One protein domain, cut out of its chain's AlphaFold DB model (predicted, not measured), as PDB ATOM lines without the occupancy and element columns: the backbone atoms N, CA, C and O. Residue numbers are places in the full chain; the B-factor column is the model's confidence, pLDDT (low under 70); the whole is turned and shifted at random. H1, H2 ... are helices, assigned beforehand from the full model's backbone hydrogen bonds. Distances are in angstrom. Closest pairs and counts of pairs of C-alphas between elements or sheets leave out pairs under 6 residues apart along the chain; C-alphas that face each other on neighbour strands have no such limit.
ATOM      1  N   ALA A 142     206.548 192.009 206.261       66.00
ATOM      2  CA  ALA A 142     205.747 190.866 206.703       66.00
ATOM      3  C   ALA A 142     206.582 189.571 206.759       66.00
ATOM      4  O   ALA A 142     206.597 188.900 207.787       66.00
ATOM      5  N   ARG A 143     207.411 189.293 205.733       71.44
ATOM      6  CA  ARG A 143     208.335 188.134 205.735       71.44
ATOM      7  C   ARG A 143     209.241 188.126 206.966       71.44
ATOM      8  O   ARG A 143     209.345 187.121 207.664       71.44
ATOM      9  N   ILE A 144     209.932 189.243 207.191       69.62
ATOM     10  CA  ILE A 144     210.893 189.392 208.288       69.62
ATOM     11  C   ILE A 144     210.175 189.298 209.632       69.62
ATOM     12  O   ILE A 144     210.689 188.671 210.554       69.62
ATOM     13  N   ALA A 145     208.972 189.856 209.733       72.81
ATOM     14  CA  ALA A 145     208.158 189.773 210.928       72.81
ATOM     15  C   ALA A 145     207.731 188.323 211.241       72.81
ATOM     16  O   ALA A 145     207.864 187.887 212.387       72.81
ATOM     17  N   GLY A 146     207.335 187.541 210.232       70.81
ATOM     18  CA  GLY A 146     207.048 186.110 210.373       70.81
ATOM     19  C   GLY A 146     208.277 185.272 210.758       70.81
ATOM     20  O   GLY A 146     208.192 184.385 211.607       70.81
ATOM     21  N   GLU A 147     209.455 185.569 210.202       72.81
ATOM     22  CA  GLU A 147     210.712 184.917 210.613       72.81
ATOM     23  C   GLU A 147     211.101 185.266 212.058       72.81
ATOM     24  O   GLU A 147     211.533 184.394 212.812       72.81
ATOM     25  N   ILE A 148     210.901 186.519 212.472       78.06
ATOM     26  CA  ILE A 148     211.097 186.967 213.856       78.06
ATOM     27  C   ILE A 148     210.132 186.241 214.804       78.06
ATOM     28  O   ILE A 148     210.555 185.844 215.892       78.06
ATOM     29  N   ALA A 149     208.875 186.033 214.401       78.56
ATOM     30  CA  ALA A 149     207.889 185.286 215.180       78.56
ATOM     31  C   ALA A 149     208.301 183.816 215.366       78.56
ATOM     32  O   ALA A 149     208.333 183.338 216.500       78.56
ATOM     33  N   LYS A 150     208.739 183.133 214.297       75.44
ATOM     34  CA  LYS A 150     209.268 181.754 214.376       75.44
ATOM     35  C   LYS A 150     210.477 181.650 215.305       75.44
ATOM     36  O   LYS A 150     210.525 180.785 216.170       75.44
ATOM     37  N   LEU A 151     211.433 182.573 215.178       76.31
ATOM     38  CA  LEU A 151     212.598 182.640 216.066       76.31
ATOM     39  C   LEU A 151     212.205 182.874 217.533       76.31
ATOM     40  O   LEU A 151     212.897 182.417 218.444       76.31
ATOM     41  N   GLN A 152     211.110 183.592 217.773       77.44
ATOM     42  CA  GLN A 152     210.586 183.840 219.110       77.44
ATOM     43  C   GLN A 152     209.891 182.606 219.699       77.44
ATOM     44  O   GLN A 152     210.099 182.331 220.878       77.44
ATOM     45  N   GLU A 153     209.148 181.837 218.902       76.50
ATOM     46  CA  GLU A 153     208.597 180.532 219.302       76.50
ATOM     47  C   GLU A 153     209.716 179.524 219.608       76.50
ATOM     48  O   GLU A 153     209.736 178.925 220.683       76.50
ATOM     49  N   GLU A 154     210.728 179.427 218.739       72.06
ATOM     50  CA  GLU A 154     211.916 178.589 218.965       72.06
ATOM     51  C   GLU A 154     212.711 178.993 220.215       72.06
ATOM     52  O   GLU A 154     213.412 178.166 220.804       72.06
ATOM     53  N   GLY A 155     212.644 180.271 220.598       65.06
ATOM     54  CA  GLY A 155     213.236 180.803 221.820       65.06
ATOM     55  C   GLY A 155     212.374 180.593 223.067       65.06
ATOM     56  O   GLY A 155     212.932 180.489 224.159       65.06
ATOM     57  N   ALA A 156     211.048 180.519 222.923       61.25
ATOM     58  CA  ALA A 156     210.095 180.352 224.022       61.25
ATOM     59  C   ALA A 156     210.133 178.940 224.630       61.25
ATOM     60  O   ALA A 156     209.965 178.797 225.840       61.25
ATOM     61  N   ASP A 157     210.431 177.929 223.812       59.66
ATOM     62  CA  ASP A 157     210.601 176.536 224.251       59.66
ATOM     63  C   ASP A 157     211.999 176.235 224.816       59.66
ATOM     64  O   ASP A 157     212.265 175.124 225.287       59.66
ATOM     65  N   LEU A 158     212.922 177.206 224.803       57.62
ATOM     66  CA  LEU A 158     214.215 177.016 225.450       57.62
ATOM     67  C   LEU A 158     214.048 177.107 226.969       57.62
ATOM     68  O   LEU A 158     213.535 178.111 227.472       57.62
ATOM     69  N   PRO A 159     214.526 176.106 227.734       57.94
ATOM     70  CA  PRO A 159     214.502 176.191 229.181       57.94
ATOM     71  C   PRO A 159     215.259 177.447 229.616       57.94
ATOM     72  O   PRO A 159     216.380 177.700 229.163       57.94
ATOM     73  N   VAL A 160     214.630 178.233 230.497       61.12
ATOM     74  CA  VAL A 160     215.236 179.439 231.067       61.12
ATOM     75  C   VAL A 160     216.626 179.066 231.590       61.12
ATOM     76  O   VAL A 160     216.721 178.158 232.425       61.12
ATOM     77  N   PRO A 161     217.704 179.724 231.121       61.34
ATOM     78  CA  PRO A 161     219.048 179.383 231.548       61.34
ATOM     79  C   PRO A 161     219.138 179.450 233.072       61.34
ATOM     80  O   PRO A 161     218.873 180.491 233.679       61.34
ATOM     81  N   LEU A 162     219.498 178.333 233.705       65.12
ATOM     82  CA  LEU A 162     219.751 178.317 235.140       65.12
ATOM     83  C   LEU A 162     220.915 179.267 235.443       65.12
ATOM     84  O   LEU A 162     221.959 179.214 234.786       65.12
ATOM     85  N   THR A 163     220.748 180.117 236.457       77.31
ATOM     86  CA  THR A 163     221.859 180.901 237.008       77.31
ATOM     87  C   THR A 163     222.950 179.952 237.503       77.31
ATOM     88  O   THR A 163     222.660 178.813 237.865       77.31
ATOM     89  N   GLN A 164     224.207 180.405 237.555       73.75
ATOM     90  CA  GLN A 164     225.302 179.556 238.043       73.75
ATOM     91  C   GLN A 164     225.030 179.016 239.458       73.75
ATOM     92  O   GLN A 164     225.346 177.872 239.755       73.75
ATOM     93  N   GLU A 165     224.377 179.817 240.301       80.44
ATOM     94  CA  GLU A 165     223.908 179.416 241.630       80.44
ATOM     95  C   GLU A 165     222.896 178.262 241.564       80.44
ATOM     96  O   GLU A 165     223.132 177.213 242.156       80.44
ATOM     97  N   LYS A 166     221.842 178.378 240.744       80.44
ATOM     98  CA  LYS A 166     220.849 177.306 240.559       80.44
ATOM     99  C   LYS A 166     221.422 176.055 239.892       80.44
ATOM    100  O   LYS A 166     220.962 174.948 240.158       80.44
ATOM    101  N   LYS A 167     222.426 176.208 239.021       80.19
ATOM    102  CA  LYS A 167     223.179 175.073 238.466       80.19
ATOM    103  C   LYS A 167     223.916 174.327 239.569       80.19
ATOM    104  O   LYS A 167     223.836 173.106 239.622       80.19
ATOM    105  N   ASN A 168     224.581 175.051 240.468       82.38
ATOM    106  CA  ASN A 168     225.279 174.452 241.600       82.38
ATOM    107  C   ASN A 168     224.298 173.744 242.552       82.38
ATOM    108  O   ASN A 168     224.580 172.630 242.978       82.38
ATOM    109  N   GLU A 169     223.128 174.332 242.828       86.56
ATOM    110  CA  GLU A 169     222.063 173.686 243.617       86.56
ATOM    111  C   GLU A 169     221.585 172.375 242.974       86.56
ATOM    112  O   GLU A 169     221.508 171.347 243.645       86.56
ATOM    113  N   ARG A 170     221.340 172.381 241.658       83.75
ATOM    114  CA  ARG A 170     220.947 171.187 240.892       83.75
ATOM    115  C   ARG A 170     222.027 170.108 240.870       83.75
ATOM    116  O   ARG A 170     221.701 168.934 240.992       83.75
ATOM    117  N   ILE A 171     223.299 170.486 240.749       85.94
ATOM    118  CA  ILE A 171     224.429 169.544 240.832       85.94
ATOM    119  C   ILE A 171     224.438 168.848 242.199       85.94
ATOM    120  O   ILE A 171     224.601 167.631 242.268       85.94
ATOM    121  N   VAL A 172     224.215 169.600 243.282       89.50
ATOM    122  CA  VAL A 172     224.131 169.047 244.643       89.50
ATOM    123  C   VAL A 172     222.922 168.117 244.794       89.50
ATOM    124  O   VAL A 172     223.054 167.037 245.368       89.50
ATOM    125  N   GLU A 173     221.766 168.485 244.239       90.06
ATOM    126  CA  GLU A 173     220.556 167.650 244.239       90.06
ATOM    127  C   GLU A 173     220.783 166.315 243.508       90.06
ATOM    128  O   GLU A 173     220.499 165.248 244.057       90.06
ATOM    129  N   PHE A 174     221.364 166.349 242.305       86.31
ATOM    130  CA  PHE A 174     221.675 165.142 241.534       86.31
ATOM    131  C   PHE A 174     222.731 164.265 242.210       86.31
ATOM    132  O   PHE A 174     222.591 163.039 242.214       86.31
ATOM    133  N   ALA A 175     223.746 164.866 242.835       89.44
ATOM    134  CA  ALA A 175     224.728 164.129 243.625       89.44
ATOM    135  C   ALA A 175     224.064 163.396 244.802       89.44
ATOM    136  O   ALA A 175     224.375 162.232 245.054       89.44
ATOM    137  N   GLN A 176     223.100 164.027 245.481       91.50
ATOM    138  CA  GLN A 176     222.355 163.379 246.562       91.50
ATOM    139  C   GLN A 176     221.484 162.223 246.049       91.50
ATOM    140  O   GLN A 176     221.465 161.158 246.660       91.50
ATOM    141  N   LEU A 177     220.802 162.389 244.912       91.00
ATOM    142  CA  LEU A 177     220.014 161.312 244.299       91.00
ATOM    143  C   LEU A 177     220.878 160.103 243.922       91.00
ATOM    144  O   LEU A 177     220.427 158.963 244.058       91.00
ATOM    145  N   PHE A 178     222.110 160.344 243.466       92.00
ATOM    146  CA  PHE A 178     223.068 159.284 243.159       92.00
ATOM    147  C   PHE A 178     223.512 158.554 244.428       92.00
ATOM    148  O   PHE A 178     223.443 157.327 244.489       92.00
ATOM    149  N   MET A 179     223.876 159.300 245.475       90.44
ATOM    150  CA  MET A 179     224.257 158.736 246.777       90.44
ATOM    151  C   MET A 179     223.118 157.942 247.437       90.44
ATOM    152  O   MET A 179     223.372 156.928 248.086       90.44
ATOM    153  N   ASP A 180     221.868 158.356 247.231       94.62
ATOM    154  CA  ASP A 180     220.666 157.659 247.701       94.62
ATOM    155  C   ASP A 180     220.330 156.390 246.883       94.62
ATOM    156  O   ASP A 180     219.377 155.682 247.216       94.62
ATOM    157  N   GLY A 181     221.049 156.114 245.788       92.00
ATOM    158  CA  GLY A 181     220.767 155.002 244.875       92.00
ATOM    159  C   GLY A 181     219.491 155.180 244.040       92.00
ATOM    160  O   GLY A 181     218.961 154.203 243.514       92.00
ATOM    161  N   LYS A 182     218.973 156.412 243.928       92.25
ATOM    162  CA  LYS A 182     217.747 156.740 243.172       92.25
ATOM    163  C   LYS A 182     218.001 157.004 241.689       92.25
ATOM    164  O   LYS A 182     217.053 157.044 240.912       92.25
ATOM    165  N   THR A 183     219.257 157.196 241.306       86.75
ATOM    166  CA  THR A 183     219.695 157.361 239.918       86.75
ATOM    167  C   THR A 183     220.940 156.518 239.669       86.75
ATOM    168  O   THR A 183     221.682 156.197 240.601       86.75
ATOM    169  N   THR A 184     221.165 156.138 238.417       92.19
ATOM    170  CA  THR A 184     222.381 155.430 237.999       92.19
ATOM    171  C   THR A 184     223.540 156.404 237.780       92.19
ATOM    172  O   THR A 184     223.343 157.613 237.670       92.19
ATOM    173  N   TYR A 185     224.765 155.875 237.706       86.44
ATOM    174  CA  TYR A 185     225.952 156.678 237.395       86.44
ATOM    175  C   TYR A 185     225.867 157.324 236.003       86.44
ATOM    176  O   TYR A 185     226.203 158.491 235.859       86.44
ATOM    177  N   GLU A 186     225.348 156.600 235.008       85.12
ATOM    178  CA  GLU A 186     225.153 157.106 233.640       85.12
ATOM    179  C   GLU A 186     224.164 158.281 233.613       85.12
ATOM    180  O   GLU A 186     224.478 159.349 233.101       85.12
ATOM    181  N   GLN A 187     223.026 158.148 234.301       78.50
ATOM    182  CA  GLN A 187     222.046 159.233 234.442       78.50
ATOM    183  C   GLN A 187     222.586 160.441 235.224       78.50
ATOM    184  O   GLN A 187     222.167 161.572 234.980       78.50
ATOM    185  N   TYR A 188     223.481 160.216 236.190       83.69
ATOM    186  CA  TYR A 188     224.163 161.290 236.909       83.69
ATOM    187  C   TYR A 188     225.150 162.027 235.994       83.69
ATOM    188  O   TYR A 188     225.091 163.250 235.910       83.69
ATOM    189  N   GLU A 189     226.016 161.301 235.284       80.31
ATOM    190  CA  GLU A 189     226.979 161.878 234.337       80.31
ATOM    191  C   GLU A 189     226.278 162.681 233.237       80.31
ATOM    192  O   GLU A 189     226.671 163.820 232.989       80.31
ATOM    193  N   ASP A 190     225.192 162.161 232.660       76.56
ATOM    194  CA  ASP A 190     224.402 162.864 231.642       76.56
ATOM    195  C   ASP A 190     223.808 164.176 232.181       76.56
ATOM    196  O   ASP A 190     223.937 165.230 231.553       76.56
ATOM    197  N   ALA A 191     223.218 164.145 233.381       76.94
ATOM    198  CA  ALA A 191     222.644 165.332 234.014       76.94
ATOM    199  C   ALA A 191     223.712 166.383 234.359       76.94
ATOM    200  O   ALA A 191     223.492 167.586 234.200       76.94
ATOM    201  N   ILE A 192     224.891 165.949 234.814       81.69
ATOM    202  CA  ILE A 192     226.023 166.838 235.087       81.69
ATOM    203  C   ILE A 192     226.573 167.420 233.784       81.69
ATOM    204  O   ILE A 192     226.815 168.627 233.724       81.69
ATOM    205  N   HIS A 193     226.709 166.616 232.729       77.94
ATOM    206  CA  HIS A 193     227.115 167.081 231.406       77.94
ATOM    207  C   HIS A 193     226.144 168.123 230.840       77.94
ATOM    208  O   HIS A 193     226.595 169.124 230.286       77.94
ATOM    209  N   GLU A 194     224.837 167.948 231.024       74.50
ATOM    210  CA  GLU A 194     223.815 168.910 230.596       74.50
ATOM    211  C   GLU A 194     223.869 170.220 231.406       74.50
ATOM    212  O   GLU A 194     223.829 171.317 230.840       74.50
ATOM    213  N   LEU A 195     224.034 170.140 232.731       73.62
ATOM    214  CA  LEU A 195     224.122 171.314 233.613       73.62
ATOM    215  C   LEU A 195     225.424 172.110 233.405       73.62
ATOM    216  O   LEU A 195     225.418 173.353 233.444       73.62
ATOM    217  N   LEU A 196     226.529 171.394 233.175       73.12
ATOM    218  CA  LEU A 196     227.867 171.938 232.938       73.12
ATOM    219  C   LEU A 196     228.141 172.268 231.473       73.12
ATOM    220  O   LEU A 196     229.154 172.916 231.212       73.12
ATOM    221  N   ALA A 197     227.267 171.899 230.531       68.75
ATOM    222  CA  ALA A 197     227.320 172.390 229.160       68.75
ATOM    223  C   ALA A 197     227.167 173.920 229.181       68.75
ATOM    224  O   ALA A 197     226.073 174.495 229.199       68.75
ATOM    225  N   VAL A 198     228.308 174.603 229.261       52.38
ATOM    226  CA  VAL A 198     228.394 176.054 229.327       52.38
ATOM    227  C   VAL A 198     227.896 176.596 227.997       52.38
ATOM    228  O   VAL A 198     228.516 176.412 226.956       52.38
ATOM    229  N   GLY A 199     226.756 177.276 228.040       53.38
ATOM    230  CA  GLY A 199     226.337 178.160 226.966       53.38
ATOM    231  C   GLY A 199     225.285 177.616 226.013       53.38
ATOM    232  O   GLY A 199     224.647 178.443 225.399       53.38
ATOM    233  N   GLY A 200     224.980 176.318 225.924       52.56
ATOM    234  CA  GLY A 200     224.065 175.807 224.880       52.56
ATOM    235  C   GLY A 200     222.739 176.584 224.734       52.56
ATOM    236  O   GLY A 200     222.427 177.086 223.657       52.56
ATOM    237  N   ALA A 201     221.999 176.771 225.832       55.03
ATOM    238  CA  ALA A 201     220.735 177.516 225.827       55.03
ATOM    239  C   ALA A 201     220.914 179.049 225.880       55.03
ATOM    240  O   ALA A 201     220.182 179.785 225.220       55.03
ATOM    241  N   GLN A 202     221.901 179.547 226.637       55.72
ATOM    242  CA  GLN A 202     222.135 180.987 226.820       55.72
ATOM    243  C   GLN A 202     222.752 181.635 225.565       55.72
ATOM    244  O   GLN A 202     222.333 182.712 225.156       55.72
ATOM    245  N   ASP A 203     223.689 180.944 224.918       64.62
ATOM    246  CA  ASP A 203     224.276 181.285 223.620       64.62
ATOM    247  C   ASP A 203     223.213 181.191 222.520       64.62
ATOM    248  O   ASP A 203     223.091 182.104 221.712       64.62
ATOM    249  N   LYS A 204     222.350 180.161 222.525       65.75
ATOM    250  CA  LYS A 204     221.243 180.072 221.558       65.75
ATOM    251  C   LYS A 204     220.248 181.230 221.703       65.75
ATOM    252  O   LYS A 204     219.925 181.858 220.700       65.75
ATOM    253  N   SER A 205     219.826 181.570 222.923       68.56
ATOM    254  CA  SER A 205     218.939 182.718 223.174       68.56
ATOM    255  C   SER A 205     219.578 184.050 222.747       68.56
ATOM    256  O   SER A 205     218.949 184.843 222.048       68.56
ATOM    257  N   GLN A 206     220.858 184.270 223.060       74.12
ATOM    258  CA  GLN A 206     221.585 185.470 222.627       74.12
ATOM    259  C   GLN A 206     221.780 185.531 221.105       74.12
ATOM    260  O   GLN A 206     221.688 186.609 220.516       74.12
ATOM    261  N   ARG A 207     222.028 184.390 220.450       73.44
ATOM    262  CA  ARG A 207     222.118 184.291 218.985       73.44
ATOM    263  C   ARG A 207     220.784 184.610 218.318       73.44
ATOM    264  O   ARG A 207     220.791 185.336 217.326       73.44
ATOM    265  N   ILE A 208     219.675 184.111 218.867       76.81
ATOM    266  CA  ILE A 208     218.320 184.416 218.393       76.81
ATOM    267  C   ILE A 208     218.064 185.922 218.484       76.81
ATOM    268  O   ILE A 208     217.725 186.539 217.478       76.81
ATOM    269  N   GLU A 209     218.317 186.542 219.638       79.94
ATOM    270  CA  GLU A 209     218.054 187.974 219.820       79.94
ATOM    271  C   GLU A 209     218.951 188.847 218.931       79.94
ATOM    272  O   GLU A 209     218.489 189.781 218.272       79.94
ATOM    273  N   LYS A 210     220.234 188.483 218.805       80.62
ATOM    274  CA  LYS A 210     221.162 189.145 217.880       80.62
ATOM    275  C   LYS A 210     220.704 189.018 216.425       80.62
ATOM    276  O   LYS A 210     220.859 189.968 215.659       80.62
ATOM    277  N   ARG A 211     220.148 187.866 216.034       80.94
ATOM    278  CA  ARG A 211     219.619 187.647 214.682       80.94
ATOM    279  C   ARG A 211     218.365 188.483 214.432       80.94
ATOM    280  O   ARG A 211     218.318 189.142 213.398       80.94
ATOM    281  N   LYS A 212     217.423 188.528 215.382       85.69
ATOM    282  CA  LYS A 212     216.221 189.381 215.313       85.69
ATOM    283  C   LYS A 212     216.598 190.850 215.107       85.69
ATOM    284  O   LYS A 212     216.086 191.488 214.193       85.69
ATOM    285  N   GLN A 213     217.546 191.365 215.894       85.00
ATOM    286  CA  GLN A 213     218.001 192.753 215.766       85.00
ATOM    287  C   GLN A 213     218.715 193.022 214.435       85.00
ATOM    288  O   GLN A 213     218.511 194.075 213.838       85.00
ATOM    289  N   ALA A 214     219.532 192.082 213.949       81.06
ATOM    290  CA  ALA A 214     220.201 192.225 212.656       81.06
ATOM    291  C   ALA A 214     219.195 192.314 211.498       81.06
ATOM    292  O   ALA A 214     219.346 193.174 210.637       81.06
ATOM    293  N   MET A 215     218.152 191.479 211.513       79.06
ATOM    294  CA  MET A 215     217.103 191.486 210.486       79.06
ATOM    295  C   MET A 215     216.273 192.775 210.505       79.06
ATOM    296  O   MET A 215     215.935 193.298 209.448       79.06
ATOM    297  N   LEU A 216     215.974 193.311 211.695       83.94
ATOM    298  CA  LEU A 216     215.291 194.602 211.824       83.94
ATOM    299  C   LEU A 216     216.143 195.754 211.268       83.94
ATOM    300  O   LEU A 216     215.628 196.620 210.567       83.94
ATOM    301  N   ASN A 217     217.446 195.755 211.561       84.81
ATOM    302  CA  ASN A 217     218.367 196.777 211.065       84.81
ATOM    303  C   ASN A 217     218.499 196.727 209.539       84.81
ATOM    304  O   ASN A 217     218.397 197.766 208.901       84.81
ATOM    305  N   GLU A 218     218.669 195.532 208.967       81.38
ATOM    306  CA  GLU A 218     218.735 195.318 207.514       81.38
ATOM    307  C   GLU A 218     217.470 195.849 206.823       81.38
ATOM    308  O   GLU A 218     217.557 196.633 205.882       81.38
ATOM    309  N   LEU A 219     216.289 195.534 207.366       78.44
ATOM    310  CA  LEU A 219     215.022 196.044 206.842       78.44
ATOM    311  C   LEU A 219     214.924 197.578 206.912       78.44
ATOM    312  O   LEU A 219     214.444 198.208 205.969       78.44
ATOM    313  N   ASN A 220     215.355 198.189 208.017       82.31
ATOM    314  CA  ASN A 220     215.338 199.645 208.184       82.31
ATOM    315  C   ASN A 220     216.326 200.349 207.240       82.31
ATOM    316  O   ASN A 220     215.996 201.392 206.676       82.31
ATOM    317  N   GLU A 221     217.509 199.768 207.031       82.06
ATOM    318  CA  GLU A 221     218.510 200.277 206.087       82.06
ATOM    319  C   GLU A 221     217.995 200.245 204.644       82.06
ATOM    320  O   GLU A 221     218.114 201.240 203.929       82.06
ATOM    321  N   GLU A 222     217.374 199.142 204.229       72.94
ATOM    322  CA  GLU A 222     216.849 198.977 202.870       72.94
ATOM    323  C   GLU A 222     215.607 199.837 202.596       72.94
ATOM    324  O   GLU A 222     215.466 200.422 201.524       72.94
ATOM    325  N   THR A 223     214.686 199.927 203.557       74.19
ATOM    326  CA  THR A 223     213.423 200.665 203.374       74.19
ATOM    327  C   THR A 223     213.551 202.162 203.655       74.19
ATOM    328  O   THR A 223     212.649 202.931 203.313       74.19
ATOM    329  N   GLY A 224     214.634 202.587 204.314       82.31
ATOM    330  CA  GLY A 224     214.783 203.940 204.854       82.31
ATOM    331  C   GLY A 224     213.774 204.271 205.961       82.31
ATOM    332  O   GLY A 224     213.572 205.446 206.278       82.31
ATOM    333  N   GLN A 225     213.105 203.261 206.520       81.88
ATOM    334  CA  GLN A 225     212.156 203.405 207.622       81.88
ATOM    335  C   GLN A 225     212.847 203.153 208.966       81.88
ATOM    336  O   GLN A 225     213.960 202.641 209.035       81.88
ATOM    337  N   ASN A 226     212.185 203.539 210.056       88.50
ATOM    338  CA  ASN A 226     212.644 203.267 211.418       88.50
ATOM    339  C   ASN A 226     211.597 202.413 212.138       88.50
ATOM    340  O   ASN A 226     210.930 202.878 213.061       88.50
ATOM    341  N   LEU A 227     211.395 201.200 211.624       85.62
ATOM    342  CA  LEU A 227     210.453 200.225 212.155       85.62
ATOM    343  C   LEU A 227     210.969 199.660 213.481       85.62
ATOM    344  O   LEU A 227     212.174 199.466 213.677       85.62
ATOM    345  N   THR A 228     210.036 199.357 214.375       90.00
ATOM    346  CA  THR A 228     210.259 198.642 215.632       90.00
ATOM    347  C   THR A 228     209.744 197.202 215.547       90.00
ATOM    348  O   THR A 228     208.990 196.842 214.642       90.00
ATOM    349  N   PHE A 229     210.099 196.357 216.521       84.69
ATOM    350  CA  PHE A 229     209.496 195.022 216.632       84.69
ATOM    351  C   PHE A 229     207.974 195.068 216.840       84.69
ATOM    352  O   PHE A 229     207.287 194.142 216.423       84.69
ATOM    353  N   GLU A 230     207.441 196.131 217.451       82.56
ATOM    354  CA  GLU A 230     205.997 196.325 217.621       82.56
ATOM    355  C   GLU A 230     205.322 196.660 216.284       82.56
ATOM    356  O   GLU A 230     204.289 196.079 215.953       82.56
ATOM    357  N   ASP A 231     205.951 197.507 215.461       81.69
ATOM    358  CA  ASP A 231     205.475 197.792 214.101       81.69
ATOM    359  C   ASP A 231     205.443 196.521 213.246       81.69
ATOM    360  O   ASP A 231     204.478 196.287 212.518       81.69
ATOM    361  N   LEU A 232     206.468 195.672 213.367       79.50
ATOM    362  CA  LEU A 232     206.516 194.374 212.695       79.50
ATOM    363  C   LEU A 232     205.469 193.395 213.239       79.50
ATOM    364  O   LEU A 232     204.800 192.733 212.453       79.50
ATOM    365  N   ALA A 233     205.266 193.322 214.555       71.31
ATOM    366  CA  ALA A 233     204.242 192.462 215.150       71.31
ATOM    367  C   ALA A 233     202.826 192.842 214.678       71.31
ATOM    368  O   ALA A 233     202.004 191.967 214.402       71.31
ATOM    369  N   ASN A 234     202.562 194.138 214.500       69.00
ATOM    370  CA  ASN A 234     201.308 194.623 213.926       69.00
ATOM    371  C   ASN A 234     201.170 194.261 212.433       69.00
ATOM    372  O   ASN A 234     200.054 194.044 211.960       69.00
ATOM    373  N   GLN A 235     202.282 194.127 211.700       66.31
ATOM    374  CA  GLN A 235     202.285 193.590 210.333       66.31
ATOM    375  C   GLN A 235     202.014 192.073 210.310       66.31
ATOM    376  O   GLN A 235     201.237 191.627 209.468       66.31
ATOM    377  N   VAL A 236     202.533 191.293 211.270       57.19
ATOM    378  CA  VAL A 236     202.179 189.860 211.443       57.19
ATOM    379  C   VAL A 236     200.695 189.691 211.760       57.19
ATOM    380  O   VAL A 236     200.052 188.766 211.281       57.19
ATOM    381  N   GLN A 237     200.094 190.601 212.528       47.81
ATOM    382  CA  GLN A 237     198.665 190.518 212.844       47.81
ATOM    383  C   GLN A 237     197.763 190.654 211.606       47.81
ATOM    384  O   GLN A 237     196.651 190.130 211.602       47.81
ATOM    385  N   THR A 238     198.258 191.279 210.531       48.97
ATOM    386  CA  THR A 238     197.590 191.276 209.219       48.97
ATOM    387  C   THR A 238     197.816 189.994 208.402       48.97
ATOM    388  O   THR A 238     197.096 189.780 207.432       48.97
ATOM    389  N   GLU A 239     198.735 189.103 208.807       45.62
ATOM    390  CA  GLU A 239     198.952 187.771 208.202       45.62
ATOM    391  C   GLU A 239     197.898 186.733 208.628       45.62
ATOM    392  O   GLU A 239     197.767 185.691 207.988       45.62
ATOM    393  N   GLY A 240     197.113 187.008 209.677       49.72
ATOM    394  CA  GLY A 240     196.003 186.140 210.086       49.72
ATOM    395  C   GLY A 240     194.807 186.178 209.126       49.72
ATOM    396  O   GLY A 240     193.973 185.270 209.145       49.72
TER     397      GLY A 240
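This is residues 142 to 240 of the 255 residues of an uncharacterized protein of Opitutales bacterium (UniProt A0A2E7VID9). Two groups of helices lie end to end and make a rod: at one end the long helix H4 with H1 side by side, running opposite ways, and H5 across the start of H1; at the other end the hairpin of H2 and H3, joined to the rest by its two links. The printed part has 99 residues with five named helices, H1 to H5 in order along the chain, and no named strand; its class is all helix. It is extended, with a radius of gyration of the C-alphas of 20.0 A, and spans 62 by 26 by 19 A.

Begin at H4, residues 200 to 223, the longest helix. H1, residues 142 to 156, touches it at a shallow tilt of 12 degrees, opposite ways; look at the closest C-alphas, Ile 148 and Lys 212, 5.8 A apart. With its residues 142 to 146 alone, H1 touches H5, residues 229 to 240, about perpendicular at 78 degrees; their closest C-alphas, Ala 145 and Leu 232, are 5.2 A apart. H4 and H5 are close but not clearly touching, with the C-alphas of Leu 216 and Phe 229 closest at 7.5 A. Then look at H2, residues 164 to 179, and H3, residues 185 to 196: this hairpin touches at a shallow tilt of 3 degrees, its closest C-alphas, Lys 167 and Leu 195, 6.2 A apart. H1 and H2 are apart, as are H3 and H4. In H1, H2, H3 and H4 every O i to N i+4 pair is within hydrogen-bond range; in H5, 5 of 8 are.

Find C-alpha 200 at (224.065, 175.807, 224.880); from there H4 runs 34.5 A to C-alpha 223 at (213.423, 200.665, 203.374). H1 measures 20.7 A, H2 22.6 A, H3 16.0 A and H5 17.4 A, ending at C-alpha 240, (196.003, 186.140, 210.086).

The C-alphas farthest apart, Gly 181 and Gly 224, are 63.5 A apart. The printed part has no cut and no long link. The model's pLDDT is under 70 at residues 142, 144, 155 to 162, 197 to 205 and 234 to 240.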